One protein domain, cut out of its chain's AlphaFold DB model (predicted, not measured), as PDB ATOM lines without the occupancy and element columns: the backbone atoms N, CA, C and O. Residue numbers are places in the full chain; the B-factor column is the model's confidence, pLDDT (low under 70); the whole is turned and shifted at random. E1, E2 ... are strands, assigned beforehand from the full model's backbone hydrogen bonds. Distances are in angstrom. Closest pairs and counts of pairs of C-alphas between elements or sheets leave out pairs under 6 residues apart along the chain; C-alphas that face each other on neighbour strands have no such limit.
ATOM      1  N   ARG A  10      53.621  -4.153 -10.252       64.69
ATOM      2  CA  ARG A  10      53.339  -3.786  -8.864       64.69
ATOM      3  C   ARG A  10      54.615  -3.227  -8.254       64.69
ATOM      4  O   ARG A  10      55.532  -3.969  -7.904       64.69
ATOM      5  N   ARG A  11      54.715  -1.900  -8.195       86.19
ATOM      6  CA  ARG A  11      55.895  -1.208  -7.681       86.19
ATOM      7  C   ARG A  11      55.663  -0.888  -6.216       86.19
ATOM      8  O   ARG A  11      54.895   0.014  -5.891       86.19
ATOM      9  N   PHE A  12      56.340  -1.626  -5.344       91.56
ATOM     10  CA  PHE A  12      56.390  -1.294  -3.927       91.56
ATOM     11  C   PHE A  12      57.328  -0.101  -3.700       91.56
ATOM     12  O   PHE A  12      58.394  -0.006  -4.318       91.56
ATOM     13  N   VAL A  13      56.923   0.815  -2.829       92.12
ATOM     14  CA  VAL A  13      57.715   1.951  -2.356       92.12
ATOM     15  C   VAL A  13      57.845   1.860  -0.844       92.12
ATOM     16  O   VAL A  13      56.881   1.530  -0.159       92.12
ATOM     17  N   ASP A  14      59.031   2.162  -0.326       93.19
ATOM     18  CA  ASP A  14      59.296   2.169   1.110       93.19
ATOM     19  C   ASP A  14      59.890   3.518   1.533       93.19
ATOM     20  O   ASP A  14      60.787   4.042   0.866       93.19
ATOM     21  N   GLY A  15      59.358   4.105   2.607       90.44
ATOM     22  CA  GLY A  15      59.837   5.364   3.183       90.44
ATOM     23  C   GLY A  15      59.662   6.586   2.273       90.44
ATOM     24  O   GLY A  15      60.433   7.549   2.366       90.44
ATOM     25  N   LEU A  16      58.676   6.568   1.373       94.31
ATOM     26  CA  LEU A  16      58.399   7.684   0.472       94.31
ATOM     27  C   LEU A  16      57.790   8.853   1.252       94.31
ATOM     28  O   LEU A  16      56.873   8.673   2.040       94.31
ATOM     29  N   HIS A  17      58.262  10.072   0.998       95.25
ATOM     30  CA  HIS A  17      57.700  11.281   1.603       95.25
ATOM     31  C   HIS A  17      56.980  12.113   0.541       95.25
ATOM     32  O   HIS A  17      57.609  12.857  -0.219       95.25
ATOM     33  N   LEU A  18      55.655  11.988   0.493       94.88
ATOM     34  CA  LEU A  18      54.797  12.792  -0.374       94.88
ATOM     35  C   LEU A  18      54.676  14.206   0.195       94.88
ATOM     36  O   LEU A  18      54.668  14.387   1.405       94.88
ATOM     37  N   ARG A  19      54.604  15.232  -0.652       95.06
ATOM     38  CA  ARG A  19      54.475  16.623  -0.193       95.06
ATOM     39  C   ARG A  19      53.024  17.063  -0.333       95.06
ATOM     40  O   ARG A  19      52.480  16.971  -1.429       95.06
ATOM     41  N   ASN A  20      52.432  17.534   0.760       92.88
ATOM     42  CA  ASN A  20      51.093  18.113   0.744       92.88
ATOM     43  C   ASN A  20      51.090  19.539   0.160       92.88
ATOM     44  O   ASN A  20      52.145  20.073  -0.198       92.88
ATOM     45  N   ASP A  21      49.912  20.166   0.148       90.00
ATOM     46  CA  ASP A  21      49.673  21.529  -0.354       90.00
ATOM     47  C   ASP A  21      50.538  22.605   0.332       90.00
ATOM     48  O   ASP A  21      50.820  23.652  -0.243       90.00
ATOM     49  N   TYR A  22      51.014  22.333   1.551       90.69
ATOM     50  CA  TYR A  22      51.865  23.221   2.348       90.69
ATOM     51  C   TYR A  22      53.352  22.838   2.297       90.69
ATOM     52  O   TYR A  22      54.161  23.343   3.076       90.69
ATOM     53  N   GLY A  23      53.730  21.886   1.438       89.81
ATOM     54  CA  GLY A  23      55.092  21.364   1.344       89.81
ATOM     55  C   GLY A  23      55.526  20.495   2.530       89.81
ATOM     56  O   GLY A  23      56.697  20.099   2.600       89.81
ATOM     57  N   LYS A  24      54.622  20.151   3.454       92.25
ATOM     58  CA  LYS A  24      54.918  19.231   4.558       92.25
ATOM     59  C   LYS A  24      54.934  17.783   4.059       92.25
ATOM     60  O   LYS A  24      54.168  17.439   3.157       92.25
ATOM     61  N   PRO A  25      55.833  16.943   4.595       94.75
ATOM     62  CA  PRO A  25      55.936  15.556   4.180       94.75
ATOM     63  C   PRO A  25      54.839  14.686   4.816       94.75
ATOM     64  O   PRO A  25      54.558  14.817   6.004       94.75
ATOM     65  N   ILE A  26      54.289  13.759   4.035       94.75
ATOM     66  CA  ILE A  26      53.429  12.651   4.460       94.75
ATOM     67  C   ILE A  26      54.197  11.352   4.168       94.75
ATOM     68  O   ILE A  26      54.482  11.080   2.994       94.75
ATOM     69  N   PRO A  27      54.593  10.580   5.195       94.38
ATOM     70  CA  PRO A  27      55.299   9.319   4.999       94.38
ATOM     71  C   PRO A  27      54.353   8.243   4.450       94.38
ATOM     72  O   PRO A  27      53.234   8.085   4.931       94.38
ATOM     73  N   VAL A  28      54.815   7.497   3.449       94.12
ATOM     74  CA  VAL A  28      54.078   6.428   2.768       94.12
ATOM     75  C   VAL A  28      55.019   5.265   2.453       94.12
ATOM     76  O   VAL A  28      56.056   5.444   1.813       94.12
ATOM     77  N   SER A  29      54.610   4.058   2.838       95.00
ATOM     78  CA  SER A  29      55.168   2.793   2.345       95.00
ATOM     79  C   SER A  29      54.013   1.943   1.826       95.00
ATOM     80  O   SER A  29      52.998   1.825   2.507       95.00
ATOM     81  N   GLY A  30      54.121   1.387   0.624       94.12
ATOM     82  CA  GLY A  30      52.995   0.698  -0.002       94.12
ATOM     83  C   GLY A  30      53.197   0.348  -1.470       94.12
ATOM     84  O   GLY A  30      54.269   0.515  -2.040       94.12
ATOM     85  N   GLU A  31      52.139  -0.140  -2.099       95.06
ATOM     86  CA  GLU A  31      52.103  -0.528  -3.507       95.06
ATOM     87  C   GLU A  31      51.521   0.602  -4.361       95.06
ATOM     88  O   GLU A  31      50.442   1.102  -4.059       95.06
ATOM     89  N   ILE A  32      52.180   0.978  -5.459       94.88
ATOM     90  CA  ILE A  32      51.561   1.839  -6.478       94.88
ATOM     91  C   ILE A  32      50.507   1.019  -7.224       94.88
ATOM     92  O   ILE A  32      50.845   0.041  -7.891       94.88
ATOM     93  N   ILE A  33      49.244   1.437  -7.126       94.50
ATOM     94  CA  ILE A  33      48.100   0.752  -7.749       94.50
ATOM     95  C   ILE A  33      47.533   1.500  -8.957       94.50
ATOM     96  O   ILE A  33      46.844   0.897  -9.772       94.50
ATOM     97  N   ALA A  34      47.835   2.793  -9.089       93.00
ATOM     98  CA  ALA A  34      47.530   3.571 -10.281       93.00
ATOM     99  C   ALA A  34      48.538   4.711 -10.454       93.00
ATOM    100  O   ALA A  34      49.010   5.303  -9.481       93.00
ATOM    101  N   GLU A  35      48.838   5.032 -11.706       94.25
ATOM    102  CA  GLU A  35      49.633   6.188 -12.097       94.25
ATOM    103  C   GLU A  35      49.025   6.773 -13.370       94.25
ATOM    104  O   GLU A  35      48.745   6.041 -14.320       94.25
ATOM    105  N   ASN A  36      48.810   8.083 -13.375       92.50
ATOM    106  CA  ASN A  36      48.294   8.811 -14.521       92.50
ATOM    107  C   ASN A  36      49.160  10.042 -14.782       92.50
ATOM    108  O   ASN A  36      49.631  10.696 -13.852       92.50
ATOM    109  N   MET A  37      49.365  10.367 -16.052       93.12
ATOM    110  CA  MET A  37      50.070  11.569 -16.472       93.12
ATOM    111  C   MET A  37      49.300  12.200 -17.618       93.12
ATOM    112  O   MET A  37      49.039  11.546 -18.625       93.12
ATOM    113  N   HIS A  38      48.970  13.475 -17.475       89.69
ATOM    114  CA  HIS A  38      48.231  14.209 -18.487       89.69
ATOM    115  C   HIS A  38      48.750  15.639 -18.611       89.69
ATOM    116  O   HIS A  38      49.158  16.267 -17.632       89.69
ATOM    117  N   PHE A  39      48.742  16.148 -19.839       89.00
ATOM    118  CA  PHE A  39      49.091  17.526 -20.158       89.00
ATOM    119  C   PHE A  39      47.834  18.260 -20.615       89.00
ATOM    120  O   PHE A  39      47.077  17.747 -21.436       89.00
ATOM    121  N   ASN A  40      47.606  19.449 -20.069       86.19
ATOM    122  CA  ASN A  40      46.513  20.314 -20.480       86.19
ATOM    123  C   ASN A  40      47.046  21.360 -21.471       86.19
ATOM    124  O   ASN A  40      47.742  22.292 -21.067       86.19
ATOM    125  N   ASP A  41      46.680  21.217 -22.748       84.88
ATOM    126  CA  ASP A  41      47.145  22.078 -23.847       84.88
ATOM    127  C   ASP A  41      46.722  23.550 -23.706       84.88
ATOM    128  O   ASP A  41      47.383  24.439 -24.240       84.88
ATOM    129  N   ILE A  42      45.640  23.828 -22.973       83.88
ATOM    130  CA  ILE A  42      45.117  25.187 -22.774       83.88
ATOM    131  C   ILE A  42      45.920  25.909 -21.690       83.88
ATOM    132  O   ILE A  42      46.353  27.046 -21.865       83.88
ATOM    133  N   SER A  43      46.117  25.256 -20.544       82.25
ATOM    134  CA  SER A  43      46.827  25.855 -19.410       82.25
ATOM    135  C   SER A  43      48.345  25.697 -19.499       82.25
ATOM    136  O   SER A  43      49.057  26.439 -18.819       82.25
ATOM    137  N   GLY A  44      48.843  24.766 -20.319       87.56
ATOM    138  CA  GLY A  44      50.255  24.383 -20.400       87.56
ATOM    139  C   GLY A  44      50.735  23.576 -19.190       87.56
ATOM    140  O   GLY A  44      51.931  23.551 -18.899       87.56
ATOM    141  N   LYS A  45      49.807  22.977 -18.434       91.25
ATOM    142  CA  LYS A  45      50.079  22.320 -17.152       91.25
ATOM    143  C   LYS A  45      50.247  20.813 -17.343       91.25
ATOM    144  O   LYS A  45      49.351  20.151 -17.861       91.25
ATOM    145  N   LEU A  46      51.384  20.275 -16.901       93.31
ATOM    146  CA  LEU A  46      51.632  18.834 -16.818       93.31
ATOM    147  C   LEU A  46      51.300  18.347 -15.411       93.31
ATOM    148  O   LEU A  46      51.873  18.846 -14.441       93.31
ATOM    149  N   THR A  47      50.434  17.347 -15.301       93.25
ATOM    150  CA  THR A  47      50.051  16.749 -14.025       93.25
ATOM    151  C   THR A  47      50.394  15.266 -14.012       93.25
ATOM    152  O   THR A  47      50.133  14.542 -14.970       93.25
ATOM    153  N   VAL A  48      50.996  14.822 -12.911       95.25
ATOM    154  CA  VAL A  48      51.293  13.423 -12.607       95.25
ATOM    155  C   VAL A  48      50.582  13.056 -11.320       95.25
ATOM    156  O   VAL A  48      50.816  13.678 -10.284       95.25
ATOM    157  N   GLU A  49      49.761  12.023 -11.382       95.75
ATOM    158  CA  GLU A  49      48.963  11.522 -10.275       95.75
ATOM    159  C   GLU A  49      49.369  10.090  -9.965       95.75
ATOM    160  O   GLU A  49      49.618   9.288 -10.867       95.75
ATOM    161  N   LYS A  50      49.451   9.760  -8.680       96.12
ATOM    162  CA  LYS A  50      49.768   8.411  -8.214       96.12
ATOM    163  C   LYS A  50      48.860   8.040  -7.063       96.12
ATOM    164  O   LYS A  50      48.631   8.853  -6.168       96.12
ATOM    165  N   VAL A  51      48.403   6.796  -7.089       96.00
ATOM    166  CA  VAL A  51      47.611   6.182  -6.029       96.00
ATOM    167  C   VAL A  51      48.404   5.020  -5.458       96.00
ATOM    168  O   VAL A  51      48.873   4.148  -6.197       96.00
ATOM    169  N   TYR A  52      48.539   5.008  -4.138       95.62
ATOM    170  CA  TYR A  52      49.245   3.986  -3.385       95.62
ATOM    171  C   TYR A  52      48.264   3.263  -2.470       95.62
ATOM    172  O   TYR A  52      47.461   3.900  -1.793       95.62
ATOM    173  N   ARG A  53      48.377   1.942  -2.393       95.25
ATOM    174  CA  ARG A  53      47.805   1.138  -1.316       95.25
ATOM    175  C   ARG A  53      48.853   1.013  -0.216       95.25
ATOM    176  O   ARG A  53      49.893   0.400  -0.444       95.25
ATOM    177  N   VAL A  54      48.604   1.616   0.943       92.75
ATOM    178  CA  VAL A  54      49.578   1.703   2.050       92.75
ATOM    179  C   VAL A  54      49.459   0.480   2.957       92.75
ATOM    180  O   VAL A  54      50.385  -0.312   3.103       92.75
ATOM    181  N   ASN A  55      48.267   0.288   3.507       86.06
ATOM    182  CA  ASN A  55      47.818  -0.918   4.192       86.06
ATOM    183  C   ASN A  55      46.454  -1.299   3.575       86.06
ATOM    184  O   ASN A  55      45.953  -0.556   2.735       86.06
ATOM    185  N   GLY A  56      45.879  -2.460   3.911       77.75
ATOM    186  CA  GLY A  56      44.722  -3.031   3.194       77.75
ATOM    187  C   GLY A  56      43.559  -2.068   2.904       77.75
ATOM    188  O   GLY A  56      42.910  -2.221   1.871       77.75
ATOM    189  N   GLU A  57      43.355  -1.061   3.755       83.12
ATOM    190  CA  GLU A  57      42.223  -0.126   3.705       83.12
ATOM    191  C   GLU A  57      42.645   1.345   3.535       83.12
ATOM    192  O   GLU A  57      41.804   2.197   3.260       83.12
ATOM    193  N   THR A  58      43.942   1.662   3.647       93.81
ATOM    194  CA  THR A  58      44.451   3.033   3.479       93.81
ATOM    195  C   THR A  58      44.972   3.259   2.070       93.81
ATOM    196  O   THR A  58      45.886   2.572   1.590       93.81
ATOM    197  N   ILE A  59      44.452   4.307   1.442       95.44
ATOM    198  CA  ILE A  59      44.912   4.812   0.156       95.44
ATOM    199  C   ILE A  59      45.684   6.110   0.369       95.44
ATOM    200  O   ILE A  59      45.222   7.013   1.059       95.44
ATOM    201  N   ALA A  60      46.847   6.237  -0.263       96.56
ATOM    202  CA  ALA A  60      47.492   7.530  -0.436       96.56
ATOM    203  C   ALA A  60      47.299   8.005  -1.874       96.56
ATOM    204  O   ALA A  60      47.514   7.250  -2.820       96.56
ATOM    205  N   TYR A  61      46.944   9.269  -2.048       95.75
ATOM    206  CA  TYR A  61      46.927   9.947  -3.336       95.75
ATOM    207  C   TYR A  61      47.999  11.031  -3.344       95.75
ATOM    208  O   TYR A  61      48.193  11.733  -2.350       95.75
ATOM    209  N   SER A  62      48.678  11.202  -4.473       95.88
ATOM    210  CA  SER A  62      49.539  12.357  -4.709       95.88
ATOM    211  C   SER A  62      49.365  12.901  -6.110       95.88
ATOM    212  O   SER A  62      49.362  12.119  -7.059       95.88
ATOM    213  N   ALA A  63      49.369  14.223  -6.228       95.50
ATOM    214  CA  ALA A  63      49.455  14.928  -7.493       95.50
ATOM    215  C   ALA A  63      50.650  15.878  -7.489       95.50
ATOM    216  O   ALA A  63      50.902  16.598  -6.517       95.50
ATOM    217  N   ILE A  64      51.380  15.895  -8.598       94.94
ATOM    218  CA  ILE A  64      52.384  16.909  -8.895       94.94
ATOM    219  C   ILE A  64      51.994  17.557 -10.204       94.94
ATOM    220  O   ILE A  64      51.818  16.893 -11.218       94.94
ATOM    221  N   SER A  65      51.907  18.868 -10.166       93.38
ATOM    222  CA  SER A  65      51.393  19.694 -11.235       93.38
ATOM    223  C   SER A  65      52.436  20.759 -11.535       93.38
ATOM    224  O   SER A  65      52.886  21.442 -10.620       93.38
ATOM    225  N   ALA A  66      52.861  20.894 -12.785       93.81
ATOM    226  CA  ALA A  66      53.933  21.805 -13.164       93.81
ATOM    227  C   ALA A  66      53.553  22.653 -14.377       93.81
ATOM    228  O   ALA A  66      53.000  22.139 -15.352       93.81
ATOM    229  N   LYS A  67      53.896  23.939 -14.316       92.56
ATOM    230  CA  LYS A  67      53.826  24.889 -15.426       92.56
ATOM    231  C   LYS A  67      55.017  25.835 -15.307       92.56
ATOM    232  O   LYS A  67      55.163  26.485 -14.280       92.56
ATOM    233  N   GLU A  68      55.847  25.899 -16.347       88.31
ATOM    234  CA  GLU A  68      57.070  26.717 -16.364       88.31
ATOM    235  C   GLU A  68      57.965  26.445 -15.134       88.31
ATOM    236  O   GLU A  68      58.471  25.330 -14.973       88.31
ATOM    237  N   ASP A  69      58.163  27.437 -14.265       85.81
ATOM    238  CA  ASP A  69      58.940  27.353 -13.028       85.81
ATOM    239  C   ASP A  69      58.092  27.018 -11.784       85.81
ATOM    240  O   ASP A  69      58.641  26.740 -10.713       85.81
ATOM    241  N   GLN A  70      56.764  26.960 -11.919       88.75
ATOM    242  CA  GLN A  70      55.836  26.674 -10.829       88.75
ATOM    243  C   GLN A  70      55.549  25.176 -10.706       88.75
ATOM    244  O   GLN A  70      55.299  24.472 -11.690       88.75
ATOM    245  N   LYS A  71      55.573  24.678  -9.464       90.94
ATOM    246  CA  LYS A  71      55.246  23.290  -9.119       90.94
ATOM    247  C   LYS A  71      54.308  23.240  -7.925       90.94
ATOM    248  O   LYS A  71      54.733  23.492  -6.798       90.94
ATOM    249  N   ASP A  72      53.090  22.790  -8.175       91.75
ATOM    250  CA  ASP A  72      52.112  22.468  -7.149       91.75
ATOM    251  C   ASP A  72      52.264  21.000  -6.755       91.75
ATOM    252  O   ASP A  72      52.461  20.121  -7.602       91.75
ATOM    253  N   ARG A  73      52.176  20.721  -5.457       93.56
ATOM    254  CA  ARG A  73      52.177  19.358  -4.926       93.56
ATOM    255  C   ARG A  73      51.010  19.205  -3.977       93.56
ATOM    256  O   ARG A  73      50.770  20.094  -3.168       93.56
ATOM    257  N   ARG A  74      50.319  18.079  -4.079       95.12
ATOM    258  CA  ARG A  74      49.207  17.716  -3.207       95.12
ATOM    259  C   ARG A  74      49.358  16.262  -2.816       95.12
ATOM    260  O   ARG A  74      49.789  15.444  -3.632       95.12
ATOM    261  N   ALA A  75      49.012  15.947  -1.579       96.62
ATOM    262  CA  ALA A  75      49.037  14.584  -1.088       96.62
ATOM    263  C   ALA A  75      47.981  14.404  -0.004       96.62
ATOM    264  O   ALA A  75      47.870  15.248   0.886       96.62
ATOM    265  N   TYR A  76      47.249  13.297  -0.087       95.19
ATOM    266  CA  TYR A  76      46.174  12.953   0.835       95.19
ATOM    267  C   TYR A  76      46.272  11.479   1.235       95.19
ATOM    268  O   TYR A  76      46.605  10.633   0.406       95.19
ATOM    269  N   LEU A  77      45.970  11.183   2.494       95.25
ATOM    270  CA  LEU A  77      45.662   9.850   2.996       95.25
ATOM    271  C   LEU A  77      44.149   9.730   3.118       95.25
ATOM    272  O   LEU A  77      43.498  10.649   3.610       95.25
ATOM    273  N   ILE A  78      43.611   8.616   2.648       93.75
ATOM    274  CA  ILE A  78      42.196   8.285   2.694       93.75
ATOM    275  C   ILE A  78      42.093   6.955   3.427       93.75
ATOM    276  O   ILE A  78      42.608   5.940   2.955       93.75
ATOM    277  N   GLU A  79      41.449   6.984   4.581       93.00
ATOM    278  CA  GLU A  79      41.208   5.825   5.430       93.00
ATOM    279  C   GLU A  79      39.704   5.574   5.469       93.00
ATOM    280  O   GLU A  79      38.921   6.479   5.776       93.00
ATOM    281  N   GLN A  80      39.290   4.355   5.135       86.19
ATOM    282  CA  GLN A  80      37.916   3.932   5.355       86.19
ATOM    283  C   GLN A  80      37.773   3.448   6.800       86.19
ATOM    284  O   GLN A  80      38.530   2.597   7.253       86.19
ATOM    285  N   THR A  81      36.800   3.999   7.515       82.06
ATOM    286  CA  THR A  81      36.288   3.469   8.788       82.06
ATOM    287  C   THR A  81      34.866   2.948   8.542       82.06
ATOM    288  O   THR A  81      34.308   3.222   7.481       82.06
ATOM    289  N   ASP A  82      34.284   2.199   9.484       81.06
ATOM    290  CA  ASP A  82      32.996   1.493   9.330       81.06
ATOM    291  C   ASP A  82      31.945   2.276   8.516       81.06
ATOM    292  O   ASP A  82      31.511   1.806   7.464       81.06
ATOM    293  N   ASP A  83      31.628   3.506   8.941       86.50
ATOM    294  CA  ASP A  83      30.557   4.320   8.341       86.50
ATOM    295  C   ASP A  83      31.033   5.653   7.725       86.50
ATOM    296  O   ASP A  83      30.218   6.460   7.277       86.50
ATOM    297  N   HIS A  84      32.342   5.926   7.704       87.00
ATOM    298  CA  HIS A  84      32.885   7.198   7.214       87.00
ATOM    299  C   HIS A  84      34.263   7.046   6.571       87.00
ATOM    300  O   HIS A  84      35.003   6.096   6.823       87.00
ATOM    301  N   TYR A  85      34.627   8.030   5.758       89.06
ATOM    302  CA  TYR A  85      35.965   8.198   5.218       89.06
ATOM    303  C   TYR A  85      36.667   9.338   5.937       89.06
ATOM    304  O   TYR A  85      36.143  10.449   6.015       89.06
ATOM    305  N   ARG A  86      37.885   9.073   6.399       91.69
ATOM    306  CA  ARG A  86      38.804  10.096   6.877       91.69
ATOM    307  C   ARG A  86      39.766  10.460   5.761       91.69
ATOM    308  O   ARG A  86      40.553   9.628   5.317       91.69
ATOM    309  N   VAL A  87      39.737  11.715   5.330       91.69
ATOM    310  CA  VAL A  87      40.683  12.272   4.358       91.69
ATOM    311  C   VAL A  87      41.612  13.238   5.077       91.69
ATOM    312  O   VAL A  87      41.159  14.180   5.719       91.69
ATOM    313  N   SER A  88      42.923  13.038   4.979       92.75
ATOM    314  CA  SER A  88      43.923  13.884   5.633       92.75
ATOM    315  C   SER A  88      45.004  14.330   4.666       92.75
ATOM    316  O   SER A  88      45.584  13.513   3.962       92.75
ATOM    317  N   ASN A  89      45.359  15.614   4.686       92.38
ATOM    318  CA  ASN A  89      46.564  16.109   4.008       92.38
ATOM    319  C   ASN A  89      47.774  16.201   4.954       92.38
ATOM    320  O   ASN A  89      48.742  16.910   4.673       92.38
ATOM    321  N   GLY A  90      47.708  15.567   6.128       89.12
ATOM    322  CA  GLY A  90      48.731  15.633   7.175       89.12
ATOM    323  C   GLY A  90      48.796  16.963   7.939       89.12
ATOM    324  O   GLY A  90      49.597  17.098   8.859       89.12
ATOM    325  N   SER A  91      47.998  17.971   7.574       87.56
ATOM    326  CA  SER A  91      47.846  19.229   8.331       87.56
ATOM    327  C   SER A  91      46.411  19.471   8.792       87.56
ATOM    328  O   SER A  91      46.213  20.055   9.851       87.56
ATOM    329  N   ALA A  92      45.439  19.000   8.020       87.06
ATOM    330  CA  ALA A  92      44.031  18.954   8.363       87.06
ATOM    331  C   ALA A  92      43.474  17.571   8.009       87.06
ATOM    332  O   ALA A  92      44.007  16.882   7.132       87.06
ATOM    333  N   SER A  93      42.407  17.186   8.700       89.69
ATOM    334  CA  SER A  93      41.633  15.980   8.432       89.69
ATOM    335  C   SER A  93      40.160  16.329   8.316       89.69
ATOM    336  O   SER A  93      39.682  17.248   8.982       89.69
ATOM    337  N   LEU A  94      39.466  15.578   7.478       88.38
ATOM    338  CA  LEU A  94      38.044  15.697   7.240       88.38
ATOM    339  C   LEU A  94      37.428  14.307   7.338       88.38
ATOM    340  O   LEU A  94      37.860  13.404   6.622       88.38
ATOM    341  N   ASP A  95      36.446  14.161   8.218       90.44
ATOM    342  CA  ASP A  95      35.646  12.948   8.340       90.44
ATOM    343  C   ASP A  95      34.324  13.187   7.608       90.44
ATOM    344  O   ASP A  95      33.646  14.182   7.860       90.44
ATOM    345  N   LEU A  96      33.997  12.320   6.651       84.94
ATOM    346  CA  LEU A  96      32.814  12.443   5.801       84.94
ATOM    347  C   LEU A  96      32.108  11.106   5.687       84.94
ATOM    348  O   LEU A  96      32.755  10.077   5.480       84.94
ATOM    349  N   ASP A  97      30.780  11.118   5.709       88.75
ATOM    350  CA  ASP A  97      30.037   9.960   5.238       88.75
ATOM    351  C   ASP A  97      30.195   9.793   3.705       88.75
ATOM    352  O   ASP A  97      30.552  10.740   2.987       88.75
TER     353      ASP A  97
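This is residues 10 to 97 of the 133 residues of an uncharacterized protein of Desulfovibrio gracilis DSM 16080 (UniProt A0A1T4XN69). A twisted sheet folds back on itself: E3, E4, E5 and the later part of E2 form a long slab, and the hairpin of E1 and the early part of E2 crosses over one face of E4 and E5. The short hairpin E6 and E7 extends the slab beside residues 76 to 81 of E5. The printed part has 88 residues, no named helix and seven strands, E1 to E7, antiparallel neighbours in chain order; the class is all strand. It is compact, with a radius of gyration of the C-alphas of 13.8 A and spans of 42 by 29 by 22 A.

E1, residues 11 to 19, begins at C-alpha 11 (55.895, -1.208, -7.681) and measures 19.4 A. E2, residues 25 to 40, measures 26.8 A. E3, residues 45 to 55, measures 31.6 A; E4, residues 58 to 67, 30.4 A; E5, residues 70 to 81, 36.1 A. E6 is residues 84 to 88, and E7, residues 93 to 96, ends at C-alpha 96 (32.814, 12.443, 5.801).

The sheet is a meander, each strand the antiparallel neighbour of the one before, with edge strands E1 and E7. E1 bends by 84 degrees at residue 15, and E2 by 121 degrees at residue 29. It is a folded sheet, one sheet bent back into two leaves: E1 and E2 face E4 to E7, with E3 as the hinge. The closest C-alphas of E1 and E5, Arg 19 and Ala 75, are 5.9 A apart. Within hydrogen-bond range are N 18 and O 26 at 2.9 A between E1 and E2, N 36 and O 49 at 2.9 A between E2 and E3, N 50 and O 62 at 2.9 A between E3 and E4, N 63 and O 74 at 2.9 A between E4 and E5, N 79 and O 86 at 2.9 A between E5 and E6, and N 87 and O 94 at 2.8 A between E6 and E7. E1 is apart from E6 and E7.

The two C-alphas farthest apart, those of Glu 68 and Asp 82, are 43.3 A apart. The printed part has no cut, and its six links between strands are tight. Mean pLDDT of the printed part is 91.1; residue 10 alone is under 70.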